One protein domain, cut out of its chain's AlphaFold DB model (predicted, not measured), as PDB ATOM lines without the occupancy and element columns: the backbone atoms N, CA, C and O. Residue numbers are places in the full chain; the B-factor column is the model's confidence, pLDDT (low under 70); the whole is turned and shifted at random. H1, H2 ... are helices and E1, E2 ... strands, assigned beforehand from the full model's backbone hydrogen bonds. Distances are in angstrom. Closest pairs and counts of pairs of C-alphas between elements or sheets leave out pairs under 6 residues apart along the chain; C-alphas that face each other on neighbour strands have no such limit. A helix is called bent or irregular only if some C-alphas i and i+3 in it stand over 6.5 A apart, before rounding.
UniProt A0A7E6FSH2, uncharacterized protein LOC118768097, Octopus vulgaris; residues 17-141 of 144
ATOM      1  N   CYS A  17     164.981 117.269 136.662       91.81
ATOM      2  CA  CYS A  17     165.081 115.921 136.141       91.81
ATOM      3  C   CYS A  17     165.394 116.006 134.647       91.81
ATOM      4  O   CYS A  17     164.779 116.775 133.921       91.81
ATOM      5  N   SER A  18     166.369 115.252 134.159       95.06
ATOM      6  CA  SER A  18     166.738 115.246 132.743       95.06
ATOM      7  C   SER A  18     167.014 113.836 132.256       95.06
ATOM      8  O   SER A  18     167.527 113.000 132.998       95.06
ATOM      9  N   SER A  19     166.725 113.587 130.981       95.75
ATOM     10  CA  SER A  19     167.129 112.362 130.297       95.75
ATOM     11  C   SER A  19     168.043 112.668 129.124       95.75
ATOM     12  O   SER A  19     167.876 113.677 128.435       95.75
ATOM     13  N   TYR A  20     169.005 111.782 128.894       96.75
ATOM     14  CA  TYR A  20     169.963 111.849 127.805       96.75
ATOM     15  C   TYR A  20     170.109 110.483 127.144       96.75
ATOM     16  O   TYR A  20     170.040 109.461 127.820       96.75
ATOM     17  N   ILE A  21     170.408 110.460 125.853       96.69
ATOM     18  CA  ILE A  21     170.746 109.241 125.115       96.69
ATOM     19  C   ILE A  21     172.201 109.267 124.670       96.69
ATOM     20  O   ILE A  21     172.756 110.323 124.365       96.69
ATOM     21  N   LEU A  22     172.804 108.088 124.619       96.50
ATOM     22  CA  LEU A  22     174.089 107.843 123.984       96.50
ATOM     23  C   LEU A  22     173.833 107.021 122.722       96.50
ATOM     24  O   LEU A  22     173.250 105.941 122.808       96.50
ATOM     25  N   LEU A  23     174.250 107.530 121.564       94.25
ATOM     26  CA  LEU A  23     174.107 106.841 120.280       94.25
ATOM     27  C   LEU A  23     175.341 105.976 120.000       94.25
ATOM     28  O   LEU A  23     176.470 106.406 120.242       94.25
ATOM     29  N   SER A  24     175.147 104.777 119.455       89.44
ATOM     30  CA  SER A  24     176.249 103.896 119.070       89.44
ATOM     31  C   SER A  24     177.094 104.547 117.974       89.44
ATOM     32  O   SER A  24     176.547 105.105 117.022       89.44
ATOM     33  N   GLY A  25     178.418 104.466 118.090       81.19
ATOM     34  CA  GLY A  25     179.348 105.053 117.118       81.19
ATOM     35  C   GLY A  25     179.610 106.552 117.308       81.19
ATOM     36  O   GLY A  25     180.559 107.066 116.724       81.19
ATOM     37  N   ASN A  26     178.847 107.239 118.167       65.88
ATOM     38  CA  ASN A  26     179.069 108.642 118.511       65.88
ATOM     39  C   ASN A  26     179.728 108.712 119.899       65.88
ATOM     40  O   ASN A  26     179.053 108.762 120.930       65.88
ATOM     41  N   GLY A  27     181.062 108.608 119.918       63.03
ATOM     42  CA  GLY A  27     181.886 108.482 121.125       63.03
ATOM     43  C   GLY A  27     181.472 109.436 122.249       63.03
ATOM     44  O   GLY A  27     181.350 110.631 122.022       63.03
ATOM     45  N   THR A  28     181.209 108.868 123.434       77.62
ATOM     46  CA  THR A  28     180.958 109.500 124.754       77.62
ATOM     47  C   THR A  28     179.965 110.676 124.849       77.62
ATOM     48  O   THR A  28     179.711 111.158 125.956       77.62
ATOM     49  N   SER A  29     179.349 111.113 123.750       90.12
ATOM     50  CA  SER A  29     178.524 112.317 123.687       90.12
ATOM     51  C   SER A  29     177.062 112.018 124.005       90.12
ATOM     52  O   SER A  29     176.349 111.363 123.246       90.12
ATOM     53  N   TRP A  30     176.605 112.537 125.142       94.75
ATOM     54  CA  TRP A  30     175.226 112.405 125.600       94.75
ATOM     55  C   TRP A  30     174.343 113.507 125.010       94.75
ATOM     56  O   TRP A  30     174.608 114.690 125.204       94.75
ATOM     57  N   GLN A  31     173.251 113.119 124.357       94.94
ATOM     58  CA  GLN A  31     172.270 114.033 123.767       94.94
ATOM     59  C   GLN A  31     171.053 114.154 124.683       94.94
ATOM     60  O   GLN A  31     170.434 113.144 125.008       94.94
ATOM     61  N   LYS A  32     170.696 115.369 125.115       95.31
ATOM     62  CA  LYS A  32     169.534 115.598 125.993       95.31
ATOM     63  C   LYS A  32     168.231 115.289 125.236       95.31
ATOM     64  O   LYS A  32     168.000 115.823 124.153       95.31
ATOM     65  N   VAL A  33     167.382 114.446 125.818       94.50
ATOM     66  CA  VAL A  33     166.059 114.073 125.287       94.50
ATOM     67  C   VAL A  33     164.960 114.907 125.921       94.50
ATOM     68  O   VAL A  33     164.092 115.411 125.214       94.50
ATOM     69  N   PHE A  34     164.981 115.066 127.240       94.06
ATOM     70  CA  PHE A  34     164.034 115.930 127.932       94.06
ATOM     71  C   PHE A  34     164.644 116.533 129.188       94.06
ATOM     72  O   PHE A  34     165.631 116.024 129.725       94.06
ATOM     73  N   GLU A  35     164.002 117.593 129.660       93.94
ATOM     74  CA  GLU A  35     164.263 118.247 130.932       93.94
ATOM     75  C   GLU A  35     162.934 118.638 131.574       93.94
ATOM     76  O   GLU A  35     162.068 119.233 130.936       93.94
ATOM     77  N   MET A  36     162.779 118.272 132.835       92.31
ATOM     78  CA  MET A  36     161.691 118.660 133.709       92.31
ATOM     79  C   MET A  36     162.272 119.553 134.800       92.31
ATOM     80  O   MET A  36     163.200 119.163 135.509       92.31
ATOM     81  N   THR A  37     161.712 120.744 134.922       91.00
ATOM     82  CA  THR A  37     161.954 121.683 136.017       91.00
ATOM     83  C   THR A  37     160.636 121.885 136.763       91.00
ATOM     84  O   THR A  37     159.584 121.540 136.215       91.00
ATOM     85  N   PRO A  38     160.628 122.503 137.955       88.75
ATOM     86  CA  PRO A  38     159.382 122.795 138.665       88.75
ATOM     87  C   PRO A  38     158.336 123.568 137.838       88.75
ATOM     88  O   PRO A  38     157.138 123.465 138.103       88.75
ATOM     89  N   ASN A  39     158.777 124.311 136.816       89.06
ATOM     90  CA  ASN A  39     157.936 125.211 136.024       89.06
ATOM     91  C   ASN A  39     157.822 124.823 134.540       89.06
ATOM     92  O   ASN A  39     157.201 125.555 133.773       89.06
ATOM     93  N   SER A  40     158.471 123.745 134.088       88.81
ATOM     94  CA  SER A  40     158.461 123.389 132.666       88.81
ATOM     95  C   SER A  40     158.814 121.931 132.406       88.81
ATOM     96  O   SER A  40     159.575 121.308 133.145       88.81
ATOM     97  N   PHE A  41     158.314 121.409 131.287       89.88
ATOM     98  CA  PHE A  41     158.757 120.140 130.727       89.88
ATOM     99  C   PHE A  41     159.092 120.310 129.247       89.88
ATOM    100  O   PHE A  41     158.217 120.478 128.399       89.88
ATOM    101  N   MET A  42     160.383 120.282 128.935       90.94
ATOM    102  CA  MET A  42     160.898 120.463 127.584       90.94
ATOM    103  C   MET A  42     161.331 119.123 127.004       90.94
ATOM    104  O   MET A  42     162.096 118.384 127.621       90.94
ATOM    105  N   LYS A  43     160.881 118.829 125.782       91.31
ATOM    106  CA  LYS A  43     161.282 117.644 125.014       91.31
ATOM    107  C   LYS A  43     162.057 118.070 123.775       91.31
ATOM    108  O   LYS A  43     161.574 118.877 122.986       91.31
ATOM    109  N   SER A  44     163.235 117.493 123.583       91.88
ATOM    110  CA  SER A  44     164.004 117.617 122.347       91.88
ATOM    111  C   SER A  44     163.343 116.789 121.246       91.88
ATOM    112  O   SER A  44     163.074 115.618 121.508       91.88
ATOM    113  N   PRO A  45     163.154 117.303 120.013       90.44
ATOM    114  CA  PRO A  45     162.547 116.566 118.896       90.44
ATOM    115  C   PRO A  45     163.156 115.187 118.614       90.44
ATOM    116  O   PRO A  45     162.505 114.352 117.997       90.44
ATOM    117  N   ILE A  46     164.372 114.923 119.103       88.50
ATOM    118  CA  ILE A  46     165.033 113.617 119.035       88.50
ATOM    119  C   ILE A  46     164.151 112.463 119.546       88.50
ATOM    120  O   ILE A  46     164.241 111.361 119.015       88.50
ATOM    121  N   TYR A  47     163.251 112.712 120.513       86.69
ATOM    122  CA  TYR A  47     162.346 111.681 121.042       86.69
ATOM    123  C   TYR A  47     161.385 111.120 119.983       86.69
ATOM    124  O   TYR A  47     160.968 109.970 120.096       86.69
ATOM    125  N   LEU A  48     161.050 111.910 118.953       89.62
ATOM    126  CA  LEU A  48     160.167 111.496 117.855       89.62
ATOM    127  C   LEU A  48     160.817 110.447 116.949       89.62
ATOM    128  O   LEU A  48     160.121 109.727 116.243       89.62
ATOM    129  N   TYR A  49     162.145 110.365 116.972       93.12
ATOM    130  CA  TYR A  49     162.925 109.462 116.133       93.12
ATOM    131  C   TYR A  49     163.481 108.272 116.915       93.12
ATOM    132  O   TYR A  49     164.305 107.543 116.375       93.12
ATOM    133  N   TRP A  50     163.047 108.072 118.166       93.62
ATOM    134  CA  TRP A  50     163.617 107.090 119.094       93.62
ATOM    135  C   TRP A  50     163.813 105.708 118.467       93.62
ATOM    136  O   TRP A  50     164.914 105.169 118.523       93.62
ATOM    137  N   ASP A  51     162.778 105.183 117.810       93.06
ATOM    138  CA  ASP A  51     162.781 103.827 117.248       93.06
ATOM    139  C   ASP A  51     163.768 103.653 116.078       93.06
ATOM    140  O   ASP A  51     164.163 102.535 115.757       93.06
ATOM    141  N   ASN A  52     164.202 104.756 115.459       93.81
ATOM    142  CA  ASN A  52     165.163 104.763 114.353       93.81
ATOM    143  C   ASN A  52     166.587 105.118 114.801       93.81
ATOM    144  O   ASN A  52     167.524 105.060 114.002       93.81
ATOM    145  N   LEU A  53     166.765 105.537 116.054       93.19
ATOM    146  CA  LEU A  53     168.065 105.936 116.568       93.19
ATOM    147  C   LEU A  53     168.820 104.712 117.086       93.19
ATOM    148  O   LEU A  53     168.255 103.885 117.804       93.19
ATOM    149  N   PRO A  54     170.129 104.605 116.812       94.94
ATOM    150  CA  PRO A  54     170.928 103.506 117.322       94.94
ATOM    151  C   PRO A  54     171.328 103.781 118.783       94.94
ATOM    152  O   PRO A  54     172.491 104.019 119.098       94.94
ATOM    153  N   ILE A  55     170.347 103.822 119.687       96.12
ATOM    154  CA  ILE A  55     170.540 104.182 121.095       96.12
ATOM    155  C   ILE A  55     171.231 103.032 121.829       96.12
ATOM    156  O   ILE A  55     170.731 101.912 121.890       96.12
ATOM    157  N   GLU A  56     172.382 103.317 122.430       96.19
ATOM    158  CA  GLU A  56     173.122 102.358 123.243       96.19
ATOM    159  C   GLU A  56     172.681 102.410 124.707       96.19
ATOM    160  O   GLU A  56     172.391 101.380 125.315       96.19
ATOM    161  N   LYS A  57     172.630 103.616 125.281       97.00
ATOM    162  CA  LYS A  57     172.308 103.835 126.693       97.00
ATOM    163  C   LYS A  57     171.405 105.042 126.856       97.00
ATOM    164  O   LYS A  57     171.496 106.000 126.090       97.00
ATOM    165  N   VAL A  58     170.600 105.013 127.909       97.00
ATOM    166  CA  VAL A  58     169.818 106.160 128.367       97.00
ATOM    167  C   VAL A  58     170.285 106.537 129.764       97.00
ATOM    168  O   VAL A  58     170.457 105.675 130.621       97.00
ATOM    169  N   LYS A  59     170.519 107.823 129.998       96.38
ATOM    170  CA  LYS A  59     170.894 108.383 131.290       96.38
ATOM    171  C   LYS A  59     169.739 109.214 131.814       96.38
ATOM    172  O   LYS A  59     169.399 110.217 131.201       96.38
ATOM    173  N   PHE A  60     169.202 108.840 132.965       95.25
ATOM    174  CA  PHE A  60     168.269 109.656 133.732       95.25
ATOM    175  C   PHE A  60     169.022 110.311 134.884       95.25
ATOM    176  O   PHE A  60     169.731 109.642 135.634       95.25
ATOM    177  N   GLN A  61     168.905 111.626 135.001       93.94
ATOM    178  CA  GLN A  61     169.667 112.425 135.942       93.94
ATOM    179  C   GLN A  61     168.727 113.315 136.745       93.94
ATOM    180  O   GLN A  61     167.893 114.018 136.182       93.94
ATOM    181  N   LEU A  62     168.902 113.308 138.061       91.56
ATOM    182  CA  LEU A  62     168.342 114.310 138.958       91.56
ATOM    183  C   LEU A  62     169.481 115.249 139.312       91.56
ATOM    184  O   LEU A  62     170.484 114.820 139.880       91.56
ATOM    185  N   SER A  63     169.365 116.506 138.921       87.19
ATOM    186  CA  SER A  63     170.293 117.567 139.298       87.19
ATOM    187  C   SER A  63     169.710 118.352 140.462       87.19
ATOM    188  O   SER A  63     168.545 118.720 140.417       87.19
ATOM    189  N   GLY A  64     170.534 118.616 141.468       81.88
ATOM    190  CA  GLY A  64     170.192 119.326 142.695       81.88
ATOM    191  C   GLY A  64     171.391 119.254 143.640       81.88
ATOM    192  O   GLY A  64     172.510 118.988 143.196       81.88
ATOM    193  N   THR A  65     171.174 119.422 144.943       77.94
ATOM    194  CA  THR A  65     172.254 119.348 145.948       77.94
ATOM    195  C   THR A  65     172.968 117.992 145.962       77.94
ATOM    196  O   THR A  65     174.175 117.935 146.180       77.94
ATOM    197  N   TYR A  66     172.242 116.905 145.687       78.56
ATOM    198  CA  TYR A  66     172.793 115.554 145.570       78.56
ATOM    199  C   TYR A  66     172.445 114.988 144.195       78.56
ATOM    200  O   TYR A  66     171.365 114.415 144.032       78.56
ATOM    201  N   PRO A  67     173.308 115.180 143.180       86.81
ATOM    202  CA  PRO A  67     173.001 114.720 141.843       86.81
ATOM    203  C   PRO A  67     172.980 113.192 141.799       86.81
ATOM    204  O   PRO A  67     173.947 112.529 142.173       86.81
ATOM    205  N   LEU A  68     171.878 112.630 141.310       90.00
ATOM    206  CA  LEU A  68     171.711 111.190 141.140       90.00
ATOM    207  C   LEU A  68     171.670 110.855 139.661       90.00
ATOM    208  O   LEU A  68     171.001 111.530 138.879       90.00
ATOM    209  N   THR A  69     172.376 109.796 139.282       93.38
ATOM    210  CA  THR A  69     172.427 109.316 137.906       93.38
ATOM    211  C   THR A  69     171.993 107.860 137.844       93.38
ATOM    212  O   THR A  69     172.421 107.030 138.643       93.38
ATOM    213  N   PHE A  70     171.160 107.551 136.859       93.31
ATOM    214  CA  PHE A  70     170.673 106.215 136.553       93.31
ATOM    215  C   PHE A  70     170.967 105.938 135.085       93.31
ATOM    216  O   PHE A  70     170.607 106.733 134.216       93.31
ATOM    217  N   ILE A  71     171.653 104.835 134.812       95.31
ATOM    218  CA  ILE A  71     172.012 104.421 133.460       95.31
ATOM    219  C   ILE A  71     171.209 103.179 133.112       95.31
ATOM    220  O   ILE A  71     171.214 102.203 133.859       95.31
ATOM    221  N   PHE A  72     170.567 103.218 131.952       95.94
ATOM    222  CA  PHE A  72     169.755 102.145 131.403       95.94
ATOM    223  C   PHE A  72     170.304 101.698 130.049       95.94
ATOM    224  O   PHE A  72     170.915 102.480 129.315       95.94
ATOM    225  N   ASN A  73     170.057 100.441 129.703       96.38
ATOM    226  CA  ASN A  73     170.206  99.921 128.358       96.38
ATOM    227  C   ASN A  73     169.129 100.548 127.468       96.38
ATOM    228  O   ASN A  73     167.942 100.448 127.768       96.38
ATOM    229  N   GLY A  74     169.551 101.221 126.397       96.25
ATOM    230  CA  GLY A  74     168.636 101.853 125.445       96.25
ATOM    231  C   GLY A  74     168.343 101.004 124.208       96.25
ATOM    232  O   GLY A  74     167.431 101.333 123.450       96.25
ATOM    233  N   ARG A  75     169.080  99.908 123.991       96.00
ATOM    234  CA  ARG A  75     168.969  99.101 122.770       96.00
ATOM    235  C   ARG A  75     167.626  98.383 122.708       96.00
ATOM    236  O   ARG A  75     167.256  97.686 123.647       96.00
ATOM    237  N   GLY A  76     166.928  98.521 121.580       94.81
ATOM    238  CA  GLY A  76     165.630  97.875 121.353       94.81
ATOM    239  C   GLY A  76     164.508  98.389 122.261       94.81
ATOM    240  O   GLY A  76     163.465  97.752 122.357       94.81
ATOM    241  N   THR A  77     164.723  99.519 122.939       95.88
ATOM    242  CA  THR A  77     163.697 100.182 123.749       95.88
ATOM    243  C   THR A  77     162.945 101.215 122.921       95.88
ATOM    244  O   THR A  77     163.463 101.735 121.936       95.88
ATOM    245  N   THR A  78     161.745 101.557 123.367       93.81
ATOM    246  CA  THR A  78     160.950 102.687 122.868       93.81
ATOM    247  C   THR A  78     161.145 103.903 123.770       93.81
ATOM    248  O   THR A  78     161.645 103.780 124.892       93.81
ATOM    249  N   SER A  79     160.660 105.071 123.337       90.31
ATOM    250  CA  SER A  79     160.716 106.321 124.117       90.31
ATOM    251  C   SER A  79     160.087 106.234 125.514       90.31
ATOM    252  O   SER A  79     160.385 107.066 126.374       90.31
ATOM    253  N   THR A  80     159.258 105.218 125.764       90.44
ATOM    254  CA  THR A  80     158.555 104.994 127.029       90.44
ATOM    255  C   THR A  80     159.020 103.747 127.793       90.44
ATOM    256  O   THR A  80     158.890 103.708 129.008       90.44
ATOM    257  N   SER A  81     159.619 102.742 127.142       93.38
ATOM    258  CA  SER A  81     159.948 101.456 127.798       93.38
ATOM    259  C   SER A  81     161.360 101.358 128.386       93.38
ATOM    260  O   SER A  81     161.647 100.438 129.152       93.38
ATOM    261  N   TRP A  82     162.257 102.293 128.066       95.00
ATOM    262  CA  TRP A  82     163.636 102.274 128.573       95.00
ATOM    263  C   TRP A  82     163.723 102.429 130.102       95.00
ATOM    264  O   TRP A  82     164.646 101.899 130.720       95.00
ATOM    265  N   PHE A  83     162.758 103.114 130.726       94.62
ATOM    266  CA  PHE A  83     162.726 103.380 132.166       94.62
ATOM    267  C   PHE A  83     162.120 102.201 132.942       94.62
ATOM    268  O   PHE A  83     161.016 102.276 133.477       94.62
ATOM    269  N   HIS A  84     162.838 101.079 132.963       92.62
ATOM    270  CA  HIS A  84     162.390  99.835 133.586       92.62
ATOM    271  C   HIS A  84     163.551  99.108 134.274       92.62
ATOM    272  O   HIS A  84     164.698  99.201 133.835       92.62
ATOM    273  N   GLN A  85     163.257  98.329 135.322       90.38
ATOM    274  CA  GLN A  85     164.275  97.611 136.101       90.38
ATOM    275  C   GLN A  85     165.114  96.653 135.247       90.38
ATOM    276  O   GLN A  85     166.330  96.622 135.393       90.38
ATOM    277  N   ALA A  86     164.492  95.933 134.309       91.62
ATOM    278  CA  ALA A  86     165.200  95.026 133.396       91.62
ATOM    279  C   ALA A  86     166.234  95.738 132.501       91.62
ATOM    280  O   ALA A  86     167.154  95.101 131.997       91.62
ATOM    281  N   ASN A  87     166.090  97.054 132.317       94.00
ATOM    282  CA  ASN A  87     167.011  97.865 131.533       94.00
ATOM    283  C   ASN A  87     168.043  98.584 132.410       94.00
ATOM    284  O   ASN A  87     168.982  99.149 131.862       94.00
ATOM    285  N   ALA A  88     167.914  98.600 133.740       92.50
ATOM    286  CA  ALA A  88     168.849  99.312 134.608       92.50
ATOM    287  C   ALA A  88     170.242  98.655 134.594       92.50
ATOM    288  O   ALA A  88     170.397  97.473 134.886       92.50
ATOM    289  N   ILE A  89     171.266  99.451 134.279       92.38
ATOM    290  CA  ILE A  89     172.681  99.051 134.265       92.38
ATOM    291  C   ILE A  89     173.362  99.496 135.560       92.38
ATOM    292  O   ILE A  89     174.106  98.735 136.172       92.38
ATOM    293  N   SER A  90     173.139 100.745 135.970       90.56
ATOM    294  CA  SER A  90     173.722 101.296 137.193       90.56
ATOM    295  C   SER A  90     172.893 102.449 137.742       90.56
ATOM    296  O   SER A  90     172.124 103.089 137.024       90.56
ATOM    297  N   ASN A  91     173.043 102.719 139.036       88.69
ATOM    298  CA  ASN A  91     172.394 103.838 139.703       88.69
ATOM    299  C   ASN A  91     173.264 104.391 140.839       88.69
ATOM    300  O   ASN A  91     174.052 103.665 141.443       88.69
ATOM    301  N   SER A  92     173.100 105.678 141.139       86.19
ATOM    302  CA  SER A  92     173.832 106.373 142.205       86.19
ATOM    303  C   SER A  92     173.266 106.143 143.614       86.19
ATOM    304  O   SER A  92     173.752 106.770 144.550       86.19
ATOM    305  N   LEU A  93     172.256 105.279 143.791       80.56
ATOM    306  CA  LEU A  93     171.653 105.024 145.108       80.56
ATOM    307  C   LEU A  93     172.483 104.062 145.978       80.56
ATOM    308  O   LEU A  93     172.175 103.916 147.153       80.56
ATOM    309  N   GLY A  94     173.549 103.450 145.444       68.06
ATOM    310  CA  GLY A  94     174.497 102.618 146.198       68.06
ATOM    311  C   GLY A  94     174.556 101.150 145.751       68.06
ATOM    312  O   GLY A  94     173.780 100.692 144.906       68.06
ATOM    313  N   ALA A  95     175.507 100.400 146.325       56.31
ATOM    314  CA  ALA A  95     175.823  99.012 145.953       56.31
ATOM    315  C   ALA A  95     174.728  97.985 146.323       56.31
ATOM    316  O   ALA A  95     174.720  96.884 145.780       56.31
ATOM    317  N   HIS A  96     173.781  98.344 147.198       53.19
ATOM    318  CA  HIS A  96     172.676  97.478 147.642       53.19
ATOM    319  C   HIS A  96     171.374  97.658 146.838       53.19
ATOM    320  O   HIS A  96     170.325  97.153 147.229       53.19
ATOM    321  N   SER A  97     171.420  98.330 145.686       57.06
ATOM    322  CA  SER A  97     170.255  98.699 144.857       57.06
ATOM    323  C   SER A  97     169.570  97.543 144.097       57.06
ATOM    324  O   SER A  97     168.884  97.767 143.099       57.06
ATOM    325  N   LEU A  98     169.703  96.302 144.578       56.12
ATOM    326  CA  LEU A  98     169.161  95.087 143.953       56.12
ATOM    327  C   LEU A  98     167.621  95.050 143.905       56.12
ATOM    328  O   LEU A  98     167.054  94.270 143.145       56.12
ATOM    329  N   SER A  99     166.939  95.907 144.670       74.94
ATOM    330  CA  SER A  99     165.476  95.997 144.722       74.94
ATOM    331  C   SER A  99     164.939  97.376 144.319       74.94
ATOM    332  O   SER A  99     163.922  97.822 144.855       74.94
ATOM    333  N   THR A 100     165.628  98.092 143.424       86.62
ATOM    334  CA  THR A 100     165.114  99.368 142.913       86.62
ATOM    335  C   THR A 100     164.060  99.126 141.835       86.62
ATOM    336  O   THR A 100     164.344  98.513 140.805       86.62
ATOM    337  N   THR A 101     162.853  99.637 142.057       90.75
ATOM    338  CA  THR A 101     161.763  99.637 141.077       90.75
ATOM    339  C   THR A 101     161.749 100.966 140.329       90.75
ATOM    340  O   THR A 101     161.920 102.025 140.933       90.75
ATOM    341  N   TYR A 102     161.530 100.898 139.018       92.56
ATOM    342  CA  TYR A 102     161.420 102.050 138.127       92.56
ATOM    343  C   TYR A 102     160.073 101.982 137.422       92.56
ATOM    344  O   TYR A 102     159.785 100.990 136.751       92.56
ATOM    345  N   THR A 103     159.270 103.030 137.566       92.81
ATOM    346  CA  THR A 103     157.947 103.121 136.952       92.81
ATOM    347  C   THR A 103     157.838 104.422 136.177       92.81
ATOM    348  O   THR A 103     158.147 105.493 136.695       92.81
ATOM    349  N   PHE A 104     157.367 104.326 134.938       91.38
ATOM    350  CA  PHE A 104     156.958 105.465 134.129       91.38
ATOM    351  C   PHE A 104     155.541 105.217 133.622       91.38
ATOM    352  O   PHE A 104     155.217 104.124 133.161       91.38
ATOM    353  N   ASN A 105     154.682 106.230 133.695       90.25
ATOM    354  CA  ASN A 105     153.294 106.121 133.242       90.25
ATOM    355  C   ASN A 105     153.124 106.129 131.709       90.25
ATOM    356  O   ASN A 105     151.995 106.163 131.221       90.25
ATOM    357  N   ASN A 106     154.226 106.121 130.949       86.69
ATOM    358  CA  ASN A 106     154.255 106.110 129.486       86.69
ATOM    359  C   ASN A 106     153.518 107.289 128.826       86.69
ATOM    360  O   ASN A 106     153.164 107.212 127.650       86.69
ATOM    361  N   ASN A 107     153.293 108.388 129.553       86.00
ATOM    362  CA  ASN A 107     152.550 109.539 129.056       86.00
ATOM    363  C   ASN A 107     153.371 110.821 129.179       86.00
ATOM    364  O   ASN A 107     153.381 111.489 130.205       86.00
ATOM    365  N   PHE A 108     154.009 111.227 128.084       82.88
ATOM    366  CA  PHE A 108     154.800 112.456 128.041       82.88
ATOM    367  C   PHE A 108     153.990 113.762 128.070       82.88
ATOM    368  O   PHE A 108     154.601 114.827 128.117       82.88
ATOM    369  N   SER A 109     152.659 113.720 128.006       83.75
ATOM    370  CA  SER A 109     151.808 114.903 128.233       83.75
ATOM    371  C   SER A 109     151.542 115.131 129.726       83.75
ATOM    372  O   SER A 109     151.251 116.249 130.155       83.75
ATOM    373  N   TYR A 110     151.665 114.067 130.521       87.06
ATOM    374  CA  TYR A 110     151.497 114.066 131.971       87.06
ATOM    375  C   TYR A 110     152.565 113.169 132.599       87.06
ATOM    376  O   TYR A 110     152.213 112.147 133.182       87.06
ATOM    377  N   PRO A 111     153.862 113.478 132.428       89.69
ATOM    378  CA  PRO A 111     154.922 112.561 132.824       89.69
ATOM    379  C   PRO A 111     154.887 112.311 134.332       89.69
ATOM    380  O   PRO A 111     154.744 113.254 135.111       89.69
ATOM    381  N   ASP A 112     155.031 111.046 134.720       92.56
ATOM    382  CA  ASP A 112     155.225 110.614 136.106       92.56
ATOM    383  C   ASP A 112     156.305 109.532 136.138       92.56
ATOM    384  O   ASP A 112     156.075 108.392 135.721       92.56
ATOM    385  N   PHE A 113     157.500 109.929 136.570       92.94
ATOM    386  CA  PHE A 113     158.637 109.046 136.791       92.94
ATOM    387  C   PHE A 113     158.756 108.754 138.276       92.94
ATOM    388  O   PHE A 113     158.861 109.670 139.092       92.94
ATOM    389  N   TYR A 114     158.819 107.474 138.615       93.31
ATOM    390  CA  TYR A 114     158.873 107.015 139.990       93.31
ATOM    391  C   TYR A 114     160.003 106.007 140.171       93.31
ATOM    392  O   TYR A 114     160.108 105.035 139.420       93.31
ATOM    393  N   ILE A 115     160.859 106.244 141.163       91.94
ATOM    394  CA  ILE A 115     161.938 105.336 141.555       91.94
ATOM    395  C   ILE A 115     161.776 105.036 143.035       91.94
ATOM    396  O   ILE A 115     161.720 105.953 143.858       91.94
ATOM    397  N   THR A 116     161.740 103.759 143.387       90.38
ATOM    398  CA  THR A 116     161.694 103.327 144.783       90.38
ATOM    399  C   THR A 116     162.745 102.283 145.060       90.38
ATOM    400  O   THR A 116     162.922 101.338 144.301       90.38
ATOM    401  N   SER A 117     163.426 102.444 146.183       86.56
ATOM    402  CA  SER A 117     164.289 101.440 146.784       86.56
ATOM    403  C   SER A 117     163.944 101.308 148.268       86.56
ATOM    404  O   SER A 117     163.052 101.984 148.782       86.56
ATOM    405  N   THR A 118     164.662 100.440 148.974       82.50
ATOM    406  CA  THR A 118     164.576 100.329 150.436       82.50
ATOM    407  C   THR A 118     165.046 101.589 151.165       82.50
ATOM    408  O   THR A 118     164.663 101.798 152.310       82.50
ATOM    409  N   GLU A 119     165.877 102.414 150.524       80.31
ATOM    410  CA  GLU A 119     166.556 103.559 151.146       80.31
ATOM    411  C   GLU A 119     166.031 104.911 150.663       80.31
ATOM    412  O   GLU A 119     166.293 105.941 151.286       80.31
ATOM    413  N   ALA A 120     165.336 104.950 149.525       84.25
ATOM    414  CA  ALA A 120     164.907 106.201 148.926       84.25
ATOM    415  C   ALA A 120     163.666 106.052 148.049       84.25
ATOM    416  O   ALA A 120     163.406 105.017 147.433       84.25
ATOM    417  N   ARG A 121     162.932 107.156 147.941       87.94
ATOM    418  CA  ARG A 121     161.839 107.356 146.999       87.94
ATOM    419  C   ARG A 121     162.078 108.637 146.231       87.94
ATOM    420  O   ARG A 121     162.392 109.672 146.815       87.94
ATOM    421  N   ILE A 122     161.902 108.557 144.927       89.62
ATOM    422  CA  ILE A 122     162.055 109.674 144.010       89.62
ATOM    423  C   ILE A 122     160.811 109.711 143.152       89.62
ATOM    424  O   ILE A 122     160.412 108.684 142.602       89.62
ATOM    425  N   GLN A 123     160.232 110.894 143.009       91.31
ATOM    426  CA  GLN A 123     159.174 111.118 142.043       91.31
ATOM    427  C   GLN A 123     159.428 112.415 141.287       91.31
ATOM    428  O   GLN A 123     159.808 113.414 141.890       91.31
ATOM    429  N   ALA A 124     159.204 112.382 139.979       90.69
ATOM    430  CA  ALA A 124     159.147 113.550 139.117       90.69
ATOM    431  C   ALA A 124     157.834 113.482 138.337       90.69
ATOM    432  O   ALA A 124     157.697 112.657 137.429       90.69
ATOM    433  N   LYS A 125     156.854 114.304 138.720       91.94
ATOM    434  CA  LYS A 125     155.501 114.259 138.155       91.94
ATOM    435  C   LYS A 125     154.945 115.635 137.838       91.94
ATOM    436  O   LYS A 125     155.274 116.617 138.497       91.94
ATOM    437  N   ARG A 126     154.017 115.694 136.887       88.12
ATOM    438  CA  ARG A 126     153.157 116.870 136.703       88.12
ATOM    439  C   ARG A 126     152.151 116.990 137.856       88.12
ATOM    440  O   ARG A 126     151.524 116.006 138.242       88.12
ATOM    441  N   LEU A 127     151.966 118.198 138.380       86.06
ATOM    442  CA  LEU A 127     150.918 118.513 139.349       86.06
ATOM    443  C   LEU A 127     149.572 118.722 138.645       86.06
ATOM    444  O   LEU A 127     149.499 119.273 137.547       86.06
ATOM    445  N   SER A 128     148.487 118.297 139.291       74.31
ATOM    446  CA  SER A 128     147.128 118.575 138.826       74.31
ATOM    447  C   SER A 128     146.799 120.057 139.028       74.31
ATOM    448  O   SER A 128     146.818 120.537 140.161       74.31
ATOM    449  N   GLY A 129     146.477 120.777 137.954       74.56
ATOM    450  CA  GLY A 129     146.137 122.199 138.010       74.56
ATOM    451  C   GLY A 129     146.075 122.846 136.628       74.56
ATOM    452  O   GLY A 129     146.360 122.200 135.620       74.56
ATOM    453  N   ILE A 130     145.675 124.122 136.603       65.62
ATOM    454  CA  ILE A 130     145.614 124.942 135.380       65.62
ATOM    455  C   ILE A 130     147.031 125.319 134.916       65.62
ATOM    456  O   ILE A 130     147.296 125.354 133.718       65.62
ATOM    457  N   ASP A 131     147.953 125.520 135.861       75.69
ATOM    458  CA  ASP A 131     149.348 125.844 135.570       75.69
ATOM    459  C   ASP A 131     150.185 124.572 135.362       75.69
ATOM    460  O   ASP A 131     150.071 123.603 136.120       75.69
ATOM    461  N   GLU A 132     151.079 124.583 134.370       78.25
ATOM    462  CA  GLU A 132     152.061 123.514 134.157       78.25
ATOM    463  C   GLU A 132     153.158 123.551 135.225       78.25
ATOM    464  O   GLU A 132     154.244 124.093 135.023       78.25
ATOM    465  N   LYS A 133     152.863 122.960 136.383       87.50
ATOM    466  CA  LYS A 133     153.828 122.768 137.465       87.50
ATOM    467  C   LYS A 133     154.219 121.310 137.599       87.50
ATOM    468  O   LYS A 133     153.409 120.409 137.363       87.50
ATOM    469  N   TYR A 134     155.451 121.093 138.026       87.56
ATOM    470  CA  TYR A 134     156.012 119.772 138.242       87.56
ATOM    471  C   TYR A 134     156.563 119.683 139.658       87.56
ATOM    472  O   TYR A 134     157.131 120.636 140.186       87.56
ATOM    473  N   ASP A 135     156.358 118.530 140.273       87.19
ATOM    474  CA  ASP A 135     156.875 118.197 141.588       87.19
ATOM    475  C   ASP A 135     157.969 117.151 141.415       87.19
ATOM    476  O   ASP A 135     157.733 116.070 140.864       87.19
ATOM    477  N   ILE A 136     159.178 117.521 141.825       86.50
ATOM    478  CA  ILE A 136     160.374 116.696 141.732       86.50
ATOM    479  C   ILE A 136     160.945 116.613 143.136       86.50
ATOM    480  O   ILE A 136     161.571 117.554 143.616       86.50
ATOM    481  N   TYR A 137     160.745 115.481 143.799       83.88
ATOM    482  CA  TYR A 137     161.213 115.307 145.165       83.88
ATOM    483  C   TYR A 137     162.020 114.024 145.330       83.88
ATOM    484  O   TYR A 137     161.763 112.987 144.713       83.88
ATOM    485  N   PHE A 138     163.007 114.114 146.216       83.81
ATOM    486  CA  PHE A 138     163.823 113.012 146.700       83.81
ATOM    487  C   PHE A 138     163.565 112.866 148.199       83.81
ATOM    488  O   PHE A 138     163.757 113.808 148.966       83.81
ATOM    489  N   LYS A 139     163.140 111.681 148.628       82.88
ATOM    490  CA  LYS A 139     162.956 111.334 150.037       82.88
ATOM    491  C   LYS A 139     163.850 110.152 150.372       82.88
ATOM    492  O   LYS A 139     163.673 109.078 149.810       82.88
ATOM    493  N   LYS A 140     164.779 110.329 151.310       77.12
ATOM    494  CA  LYS A 140     165.565 109.226 151.869       77.12
ATOM    495  C   LYS A 140     164.754 108.562 152.983       77.12
ATOM    496  O   LYS A 140     164.452 109.205 153.988       77.12
ATOM    497  N   ASP A 141     164.380 107.302 152.808       68.75
ATOM    498  CA  ASP A 141     163.734 106.513 153.853       68.75
ATOM    499  C   ASP A 141     164.845 106.027 154.807       68.75
ATOM    500  O   ASP A 141     165.572 105.083 154.516       68.75
TER     501      ASP A 141
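What this domain is: This is residues 17 to 141 of the 144 residues of the protein "uncharacterized protein LOC118768097" of Octopus vulgaris (UniProt A0A7E6FSH2). Two antiparallel sheets sit partly face to face as a sandwich, their strands crossed at nearly a right angle: a twisted sheet of six strands, E3 E2 E1 E4 E5 E6, and a much flatter one of four, E7 E8 E9 E10. They come closest where Cys 17 of E1, Met 36 and Thr 37 of E2 and Ser 40 of E3 near E9 and E10 of the second sheet; the short helix H1 only grazes the large sheet, and residues 74 to 87, between E5 and E6, are a long stretch with no named element. The printed part has 125 residues, in the order E1 E2 E3 H1 E4 E5 E6 E7 E8 E9 E10, and is mostly strand. It is compact, with a radius of gyration of the C-alphas of 14.2 A and spans of 39 by 38 by 24 A.

How they stand to each other: E1, residues 17 to 23, and E2, residues 30 to 37, form a hairpin, with N 19 and O 34 3.0 A apart. E2 bends by 64 degrees at residue 33 and forms a hairpin with the edge strand E3, residues 40 to 43, where N 42 and O 35 are 2.8 A apart. These three make a meander, each strand the antiparallel neighbour of the one before. H1, residues 45 to 52, is on this sheet but only grazes it with residues 45 to 50; its closest C-alpha pair with E2 is Val 33 and Tyr 47, 6.1 A. H1 is irregular, C-alphas 48 and 51 being 8.1 A apart; 0 of 4 O i to N i+4 pairs are within hydrogen-bond range, against 4 of 5 O i to N i+3 pairs. E4, residues 55 to 63, is antiparallel to E1 at 158 degrees, with N 20 and O 59 2.8 A apart. A second meander runs on from E4 through E5, residues 68 to 73, to the edge strand E6, residues 88 to 91; N 60 and O 70 are 2.8 A apart, N 71 and O 90 2.9 A. The third, E7, residues 101 to 104, E8, residues 112 to 116, E9, residues 120 to 126, and E10, residues 134 to 140, has N 103 and O 114, N 115 and O 122, and N 125 and O 135 each 2.9 A apart. Between the sheets, the closest C-alphas of E2 and E10 are those of Thr 37 and Tyr 134, 6.6 A. E6 and E7 are apart.

Where its parts are: E1 begins at C-alpha 17, (165.081, 115.921, 136.141), and is 20.4 A long. E2 is 19.3 A, E4 22.6 A and E9 20.0 A long. E10, 19.7 A long, ends at C-alpha 140, (165.565, 109.226, 151.869).

The domain as a whole: The farthest C-alphas, those of Gly 25 and Ile 130, are 43.2 A apart. The printed part has no cut. The link E5 to E6 is long. Residues 26 to 27, 94 to 98, 130 and 141 have pLDDT under 70.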